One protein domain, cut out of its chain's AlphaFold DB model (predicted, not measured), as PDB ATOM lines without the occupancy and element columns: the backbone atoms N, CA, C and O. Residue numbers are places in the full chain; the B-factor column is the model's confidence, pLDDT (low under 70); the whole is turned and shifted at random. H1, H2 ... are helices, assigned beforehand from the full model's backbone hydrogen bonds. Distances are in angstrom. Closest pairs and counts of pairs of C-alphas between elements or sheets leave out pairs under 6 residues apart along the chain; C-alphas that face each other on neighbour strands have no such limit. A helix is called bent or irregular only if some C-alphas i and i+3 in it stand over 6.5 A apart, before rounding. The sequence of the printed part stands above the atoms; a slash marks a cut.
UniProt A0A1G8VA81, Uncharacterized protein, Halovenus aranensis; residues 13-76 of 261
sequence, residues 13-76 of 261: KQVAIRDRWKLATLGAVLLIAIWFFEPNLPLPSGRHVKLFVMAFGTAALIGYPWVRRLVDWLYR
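This is residues 13 to 76 of the 261 residues of an uncharacterized protein of Halovenus aranensis (UniProt A0A1G8VA81). Two long helices, H2 and H3a, run opposite ways side by side as the arms of an open U, with few contacts between them and a loop, residues 38 to 46, joining them at one end. At the other end the short helix H1 is turned crosswise at the start of H2, and H3 bends away from H2, residues 66 to 76 sticking out. The printed part has 64 residues with three named helices, H1, H2 and H3 along the chain, and no named strand; the class is all helix. It is loose, with a radius of gyration of the C-alphas of 14.8 A, and spans 43 by 25 by 14 A, only just flat.

H1, residues 13 to 18, is close to but not clearly touching H2, residues 20 to 37; their closest C-alphas, those of Ala 16 and Leu 23, are 7.8 A apart. Their lines are about perpendicular, at 82 degrees. H3, residues 47 to 74, was assigned as one helix by its hydrogen bonds but is bent: C-alphas 62 and 65 are 6.8 A apart. Its arms H3a, residues 47 to 62, and H3b, residues 65 to 74, stand at a steep tilt of 55 degrees. H2 and H3a are close but not clearly touching, at a shallow tilt of 14 degrees, opposite ways; their closest C-alphas, those of Leu 31 and Thr 58, are 7.7 A apart. H3b is apart from H1 and H2, and H1 is apart from H3a. In H1, H2, H3a and H3b every O i to N i+4 pair is within hydrogen-bond range.

H1 begins at C-alpha 13 (13.916, 23.557, 60.775) and is 8.8 A long. H2 is 25.2 A long and ends at C-alpha 37 (1.637, 23.678, 31.388). H3a measures 22.7 A and H3b 14.1 A, ending at C-alpha 74 (28.161, 35.050, 58.106).

The C-alphas of Ser 45 and Arg 76, the two farthest apart, are 42.8 A apart. The printed part has no cut; the link from H1 to H2 is tight and that from H2 to H3 short. Mean pLDDT of the printed part is 73.2, with 25 residues under 70, among them residues 13 to 22 and 38 to 45.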
ATOM      1  N   LYS A  13      12.515  23.922  61.029       57.62
ATOM      2  CA  LYS A  13      13.916  23.557  60.775       57.62
ATOM      3  C   LYS A  13      14.130  22.037  60.684       57.62
ATOM      4  O   LYS A  13      14.899  21.587  59.841       57.62
ATOM      5  N   GLN A  14      13.450  21.241  61.512       61.03
ATOM      6  CA  GLN A  14      13.565  19.778  61.520       61.03
ATOM      7  C   GLN A  14      12.818  19.137  60.346       61.03
ATOM      8  O   GLN A  14      13.331  18.202  59.732       61.03
ATOM      9  N   VAL A  15      11.657  19.686  59.975       60.66
ATOM     10  CA  VAL A  15      10.891  19.237  58.800       60.66
ATOM     11  C   VAL A  15      11.671  19.516  57.510       60.66
ATOM     12  O   VAL A  15      11.816  18.624  56.677       60.66
ATOM     13  N   ALA A  16      12.282  20.699  57.382       59.97
ATOM     14  CA  ALA A  16      13.087  21.058  56.211       59.97
ATOM     15  C   ALA A  16      14.333  20.166  56.020       59.97
ATOM     16  O   ALA A  16      14.707  19.863  54.890       59.97
ATOM     17  N   ILE A  17      14.975  19.722  57.108       63.09
ATOM     18  CA  ILE A  17      16.173  18.867  57.042       63.09
ATOM     19  C   ILE A  17      15.804  17.400  56.783       63.09
ATOM     20  O   ILE A  17      16.481  16.727  55.998       63.09
ATOM     21  N   ARG A  18      14.732  16.902  57.414       67.00
ATOM     22  CA  ARG A  18      14.256  15.520  57.251       67.00
ATOM     23  C   ARG A  18      13.682  15.285  55.857       67.00
ATOM     24  O   ARG A  18      14.007  14.290  55.218       67.00
ATOM     25  N   ASP A  19      12.878  16.224  55.370       69.50
ATOM     26  CA  ASP A  19      12.139  16.090  54.117       69.50
ATOM     27  C   ASP A  19      12.818  16.837  52.945       69.50
ATOM     28  O   ASP A  19      12.200  17.048  51.904       69.50
ATOM     29  N   ARG A  20      14.119  17.169  53.057       66.06
ATOM     30  CA  ARG A  20      14.914  17.864  52.014       66.06
ATOM     31  C   ARG A  20      14.829  17.219  50.629       66.06
ATOM     32  O   ARG A  20      14.776  17.920  49.624       66.06
ATOM     33  N   TRP A  21      14.760  15.890  50.576       65.38
ATOM     34  CA  TRP A  21      14.601  15.143  49.328       65.38
ATOM     35  C   TRP A  21      13.180  15.239  48.768       65.38
ATOM     36  O   TRP A  21      13.024  15.328  47.558       65.38
ATOM     37  N   LYS A  22      12.151  15.311  49.624       68.81
ATOM     38  CA  LYS A  22      10.754  15.506  49.199       68.81
ATOM     39  C   LYS A  22      10.488  16.936  48.732       68.81
ATOM     40  O   LYS A  22       9.711  17.146  47.811       68.81
ATOM     41  N   LEU A  23      11.149  17.924  49.336       70.62
ATOM     42  CA  LEU A  23      11.094  19.316  48.881       70.62
ATOM     43  C   LEU A  23      11.816  19.496  47.539       70.62
ATOM     44  O   LEU A  23      11.312  20.196  46.666       70.62
ATOM     45  N   ALA A  24      12.952  18.818  47.344       71.62
ATOM     46  CA  ALA A  24      13.652  18.808  46.063       71.62
ATOM     47  C   ALA A  24      12.821  18.132  44.959       71.62
ATOM     48  O   ALA A  24      12.732  18.667  43.854       71.62
ATOM     49  N   THR A  25      12.161  17.004  45.250       74.69
ATOM     50  CA  THR A  25      11.269  16.355  44.279       74.69
ATOM     51  C   THR A  25      10.017  17.183  44.009       74.69
ATOM     52  O   THR A  25       9.631  17.302  42.852       74.69
ATOM     53  N   LEU A  26       9.424  17.827  45.018       78.50
ATOM     54  CA  LEU A  26       8.307  18.761  44.833       78.50
ATOM     55  C   LEU A  26       8.711  19.945  43.938       78.50
ATOM     56  O   LEU A  26       7.979  20.291  43.017       78.50
ATOM     57  N   GLY A  27       9.894  20.528  44.163       73.38
ATOM     58  CA  GLY A  27      10.440  21.599  43.326       73.38
ATOM     59  C   GLY A  27      10.708  21.152  41.885       73.38
ATOM     60  O   GLY A  27      10.377  21.876  40.949       73.38
ATOM     61  N   ALA A  28      11.236  19.939  41.690       75.88
ATOM     62  CA  ALA A  28      11.451  19.357  40.365       75.88
ATOM     63  C   ALA A  28      10.130  19.047  39.635       75.88
ATOM     64  O   ALA A  28      10.008  19.314  38.441       75.88
ATOM     65  N   VAL A  29       9.119  18.539  40.345       77.50
ATOM     66  CA  VAL A  29       7.778  18.292  39.792       77.50
ATOM     67  C   VAL A  29       7.093  19.606  39.428       77.50
ATOM     68  O   VAL A  29       6.482  19.695  38.369       77.50
ATOM     69  N   LEU A  30       7.237  20.643  40.252       73.31
ATOM     70  CA  LEU A  30       6.698  21.973  39.975       73.31
ATOM     71  C   LEU A  30       7.389  22.613  38.759       73.31
ATOM     72  O   LEU A  30       6.719  23.206  37.923       73.31
ATOM     73  N   LEU A  31       8.696  22.406  38.586       69.38
ATOM     74  CA  LEU A  31       9.435  22.790  37.378       69.38
ATOM     75  C   LEU A  31       8.942  22.088  36.116       69.38
ATOM     76  O   LEU A  31       8.714  22.744  35.101       69.38
ATOM     77  N   ILE A  32       8.766  20.767  36.183       73.81
ATOM     78  CA  ILE A  32       8.238  19.970  35.071       73.81
ATOM     79  C   ILE A  32       6.809  20.412  34.754       73.81
ATOM     80  O   ILE A  32       6.477  20.587  33.588       73.81
ATOM     81  N   ALA A  33       5.986  20.663  35.774       69.69
ATOM     82  CA  ALA A  33       4.629  21.158  35.600       69.69
ATOM     83  C   ALA A  33       4.619  22.536  34.926       69.69
ATOM     84  O   ALA A  33       3.915  22.699  33.943       69.69
ATOM     85  N   ILE A  34       5.429  23.506  35.356       68.44
ATOM     86  CA  ILE A  34       5.464  24.831  34.705       68.44
ATOM     87  C   ILE A  34       6.018  24.730  33.273       68.44
ATOM     88  O   ILE A  34       5.532  25.427  32.386       68.44
ATOM     89  N   TRP A  35       6.993  23.848  33.026       66.75
ATOM     90  CA  TRP A  35       7.509  23.594  31.677       66.75
ATOM     91  C   TRP A  35       6.448  22.978  30.755       66.75
ATOM     92  O   TRP A  35       6.364  23.354  29.591       66.75
ATOM     93  N   PHE A  36       5.617  22.071  31.277       68.75
ATOM     94  CA  PHE A  36       4.597  21.362  30.499       68.75
ATOM     95  C   PHE A  36       3.285  22.149  30.352       68.75
ATOM     96  O   PHE A  36       2.582  21.980  29.360       68.75
ATOM     97  N   PHE A  37       2.932  22.989  31.332       71.69
ATOM     98  CA  PHE A  37       1.637  23.678  31.388       71.69
ATOM     99  C   PHE A  37       1.657  25.104  30.822       71.69
ATOM    100  O   PHE A  37       0.600  25.729  30.820       71.69
ATOM    101  N   GLU A  38       2.824  25.616  30.392       65.06
ATOM    102  CA  GLU A  38       3.048  26.983  29.870       65.06
ATOM    103  C   GLU A  38       2.037  28.012  30.413       65.06
ATOM    104  O   GLU A  38       1.203  28.536  29.667       65.06
ATOM    105  N   PRO A  39       2.050  28.302  31.728       63.56
ATOM    106  CA  PRO A  39       1.125  29.275  32.276       63.56
ATOM    107  C   PRO A  39       1.339  30.610  31.558       63.56
ATOM    108  O   PRO A  39       2.471  31.089  31.448       63.56
ATOM    109  N   ASN A  40       0.249  31.199  31.058       57.16
ATOM    110  CA  ASN A  40       0.214  32.518  30.424       57.16
ATOM    111  C   ASN A  40       0.531  33.613  31.458       57.16
ATOM    112  O   ASN A  40      -0.315  34.437  31.801       57.16
ATOM    113  N   LEU A  41       1.748  33.615  31.996       60.81
ATOM    114  CA  LEU A  41       2.265  34.737  32.754       60.81
ATOM    115  C   LEU A  41       2.449  35.903  31.774       60.81
ATOM    116  O   LEU A  41       3.059  35.706  30.716       60.81
ATOM    117  N   PRO A  42       1.954  37.110  32.103       61.41
ATOM    118  CA  PRO A  42       2.094  38.310  31.283       61.41
ATOM    119  C   PRO A  42       3.537  38.837  31.354       61.41
ATOM    120  O   PRO A  42       3.810  39.917  31.868       61.41
ATOM    121  N   LEU A  43       4.489  38.034  30.884       64.25
ATOM    122  CA  LEU A  43       5.897  38.388  30.774       64.25
ATOM    123  C   LEU A  43       6.182  38.894  29.350       64.25
ATOM    124  O   LEU A  43       5.608  38.362  28.394       64.25
ATOM    125  N   PRO A  44       7.073  39.892  29.186       64.88
ATOM    126  CA  PRO A  44       7.430  40.434  27.880       64.88
ATOM    127  C   PRO A  44       7.837  39.314  26.912       64.88
ATOM    128  O   PRO A  44       8.620  38.423  27.242       64.88
ATOM    129  N   SER A  45       7.263  39.348  25.711       66.75
ATOM    130  CA  SER A  45       7.085  38.239  24.759       66.75
ATOM    131  C   SER A  45       8.358  37.682  24.097       66.75
ATOM    132  O   SER A  45       8.276  36.868  23.177       66.75
ATOM    133  N   GLY A  46       9.550  38.046  24.572       76.19
ATOM    134  CA  GLY A  46      10.809  37.480  24.092       76.19
ATOM    135  C   GLY A  46      11.049  36.071  24.642       76.19
ATOM    136  O   GLY A  46      11.120  35.881  25.855       76.19
ATOM    137  N   ARG A  47      11.264  35.079  23.763       74.62
ATOM    138  CA  ARG A  47      11.609  33.689  24.148       74.62
ATOM    139  C   ARG A  47      12.776  33.629  25.144       74.62
ATOM    140  O   ARG A  47      12.740  32.869  26.104       74.62
ATOM    141  N   HIS A  48      13.786  34.471  24.935       78.50
ATOM    142  CA  HIS A  48      14.958  34.568  25.806       78.50
ATOM    143  C   HIS A  48      14.623  35.137  27.190       78.50
ATOM    144  O   HIS A  48      15.188  34.685  28.180       78.50
ATOM    145  N   VAL A  49      13.667  36.065  27.275       78.88
ATOM    146  CA  VAL A  49      13.231  36.663  28.544       78.88
ATOM    147  C   VAL A  49      12.454  35.646  29.373       78.88
ATOM    148  O   VAL A  49      12.730  35.490  30.559       78.88
ATOM    149  N   LYS A  50      11.548  34.881  28.747       74.62
ATOM    150  CA  LYS A  50      10.827  33.795  29.429       74.62
ATOM    151  C   LYS A  50      11.784  32.737  29.986       74.62
ATOM    152  O   LYS A  50      11.670  32.369  31.152       74.62
ATOM    153  N   LEU A  51      12.752  32.294  29.176       79.56
ATOM    154  CA  LEU A  51      13.771  31.329  29.604       79.56
ATOM    155  C   LEU A  51      14.644  31.878  30.737       79.56
ATOM    156  O   LEU A  51      14.912  31.157  31.692       79.56
ATOM    157  N   PHE A  52      15.041  33.151  30.667       80.44
ATOM    158  CA  PHE A  52      15.818  33.795  31.722       80.44
ATOM    159  C   PHE A  52      15.046  33.864  33.042       80.44
ATOM    160  O   PHE A  52      15.577  33.460  34.069       80.44
ATOM    161  N   VAL A  53      13.785  34.311  33.024       80.19
ATOM    162  CA  VAL A  53      12.950  34.413  34.236       80.19
ATOM    163  C   VAL A  53      12.712  33.036  34.861       80.19
ATOM    164  O   VAL A  53      12.812  32.893  36.077       80.19
ATOM    165  N   MET A  54      12.471  32.009  34.042       74.69
ATOM    166  CA  MET A  54      12.334  30.623  34.507       74.69
ATOM    167  C   MET A  54      13.626  30.083  35.122       74.69
ATOM    168  O   MET A  54      13.611  29.552  36.235       74.69
ATOM    169  N   ALA A  55      14.750  30.234  34.418       79.81
ATOM    170  CA  ALA A  55      16.048  29.771  34.891       79.81
ATOM    171  C   ALA A  55      16.461  30.499  36.177       79.81
ATOM    172  O   ALA A  55      16.912  29.861  37.124       79.81
ATOM    173  N   PHE A  56      16.235  31.812  36.242       84.25
ATOM    174  CA  PHE A  56      16.508  32.630  37.416       84.25
ATOM    175  C   PHE A  56      15.613  32.253  38.598       84.25
ATOM    176  O   PHE A  56      16.125  32.029  39.689       84.25
ATOM    177  N   GLY A  57      14.299  32.110  38.392       81.56
ATOM    178  CA  GLY A  57      13.371  31.694  39.447       81.56
ATOM    179  C   GLY A  57      13.722  30.317  40.015       81.56
ATOM    180  O   GLY A  57      13.722  30.116  41.227       81.56
ATOM    181  N   THR A  58      14.122  29.393  39.144       80.81
ATOM    182  CA  THR A  58      14.582  28.053  39.528       80.81
ATOM    183  C   THR A  58      15.894  28.089  40.303       80.81
ATOM    184  O   THR A  58      16.005  27.487  41.372       80.81
ATOM    185  N   ALA A  59      16.887  28.815  39.786       81.50
ATOM    186  CA  ALA A  59      18.178  28.983  40.440       81.50
ATOM    187  C   ALA A  59      18.028  29.679  41.800       81.50
ATOM    188  O   ALA A  59      18.685  29.282  42.757       81.50
ATOM    189  N   ALA A  60      17.123  30.653  41.917       80.31
ATOM    190  CA  ALA A  60      16.790  31.299  43.177       80.31
ATOM    191  C   ALA A  60      16.137  30.314  44.154       80.31
ATOM    192  O   ALA A  60      16.536  30.268  45.311       80.31
ATOM    193  N   LEU A  61      15.199  29.475  43.707       81.62
ATOM    194  CA  LEU A  61      14.509  28.516  44.576       81.62
ATOM    195  C   LEU A  61      15.452  27.421  45.106       81.62
ATOM    196  O   LEU A  61      15.408  27.084  46.289       81.62
ATOM    197  N   ILE A  62      16.349  26.909  44.257       83.31
ATOM    198  CA  ILE A  62      17.364  25.911  44.637       83.31
ATOM    199  C   ILE A  62      18.507  26.555  45.442       83.31
ATOM    200  O   ILE A  62      19.020  25.956  46.389       83.31
ATOM    201  N   GLY A  63      18.908  27.774  45.080       81.88
ATOM    202  CA  GLY A  63      20.012  28.506  45.700       81.88
ATOM    203  C   GLY A  63      19.649  29.156  47.036       81.88
ATOM    204  O   GLY A  63      20.512  29.280  47.904       81.88
ATOM    205  N   TYR A  64      18.382  29.511  47.253       83.06
ATOM    206  CA  TYR A  64      17.904  30.164  48.474       83.06
ATOM    207  C   TYR A  64      18.301  29.451  49.777       83.06
ATOM    208  O   TYR A  64      18.834  30.129  50.655       83.06
ATOM    209  N   PRO A  65      18.126  28.123  49.958       86.81
ATOM    210  CA  PRO A  65      18.539  27.464  51.201       86.81
ATOM    211  C   PRO A  65      20.051  27.541  51.448       86.81
ATOM    212  O   PRO A  65      20.477  27.663  52.598       86.81
ATOM    213  N   TRP A  66      20.865  27.507  50.389       84.12
ATOM    214  CA  TRP A  66      22.319  27.632  50.486       84.12
ATOM    215  C   TRP A  66      22.741  29.054  50.840       84.12
ATOM    216  O   TRP A  66      23.513  29.241  51.779       84.12
ATOM    217  N   VAL A  67      22.181  30.051  50.149       83.12
ATOM    218  CA  VAL A  67      22.425  31.472  50.436       83.12
ATOM    219  C   VAL A  67      21.969  31.808  51.847       83.12
ATOM    220  O   VAL A  67      22.725  32.410  52.596       83.12
ATOM    221  N   ARG A  68      20.786  31.348  52.263       84.06
ATOM    222  CA  ARG A  68      20.297  31.537  53.629       84.06
ATOM    223  C   ARG A  68      21.251  30.937  54.653       84.06
ATOM    224  O   ARG A  68      21.542  31.587  55.643       84.06
ATOM    225  N   ARG A  69      21.766  29.726  54.424       81.12
ATOM    226  CA  ARG A  69      22.731  29.102  55.340       81.12
ATOM    227  C   ARG A  69      24.051  29.872  55.393       81.12
ATOM    228  O   ARG A  69      24.634  29.971  56.466       81.12
ATOM    229  N   LEU A  70      24.504  30.404  54.260       80.69
ATOM    230  CA  LEU A  70      25.704  31.232  54.182       80.69
ATOM    231  C   LEU A  70      25.508  32.567  54.909       80.69
ATOM    232  O   LEU A  70      26.374  32.960  55.678       80.69
ATOM    233  N   VAL A  71      24.354  33.215  54.731       82.25
ATOM    234  CA  VAL A  71      23.967  34.428  55.461       82.25
ATOM    235  C   VAL A  71      23.842  34.126  56.949       82.25
ATOM    236  O   VAL A  71      24.458  34.818  57.740       82.25
ATOM    237  N   ASP A  72      23.149  33.057  57.344       75.00
ATOM    238  CA  ASP A  72      23.024  32.639  58.746       75.00
ATOM    239  C   ASP A  72      24.389  32.310  59.370       75.00
ATOM    240  O   ASP A  72      24.543  32.418  60.580       75.00
ATOM    241  N   TRP A  73      25.371  31.853  58.593       76.38
ATOM    242  CA  TRP A  73      26.729  31.609  59.083       76.38
ATOM    243  C   TRP A  73      27.538  32.905  59.185       76.38
ATOM    244  O   TRP A  73      28.191  33.126  60.200       76.38
ATOM    245  N   LEU A  74      27.444  33.775  58.177       76.38
ATOM    246  CA  LEU A  74      28.161  35.050  58.106       76.38
ATOM    247  C   LEU A  74      27.618  36.093  59.098       76.38
ATOM    248  O   LEU A  74      28.383  36.876  59.647       76.38
ATOM    249  N   TYR A  75      26.305  36.093  59.327       69.12
ATOM    250  CA  TYR A  75      25.587  37.025  60.199       69.12
ATOM    251  C   TYR A  75      25.198  36.425  61.546       69.12
ATOM    252  O   TYR A  75      24.485  37.087  62.294       69.12
ATOM    253  N   ARG A  76      25.634  35.207  61.896       62.72
ATOM    254  CA  ARG A  76      25.486  34.716  63.274       62.72
ATOM    255  C   ARG A  76      26.345  35.606  64.168       62.72
ATOM    256  O   ARG A  76      27.569  35.468  64.122       62.72
TER     257      ARG A  76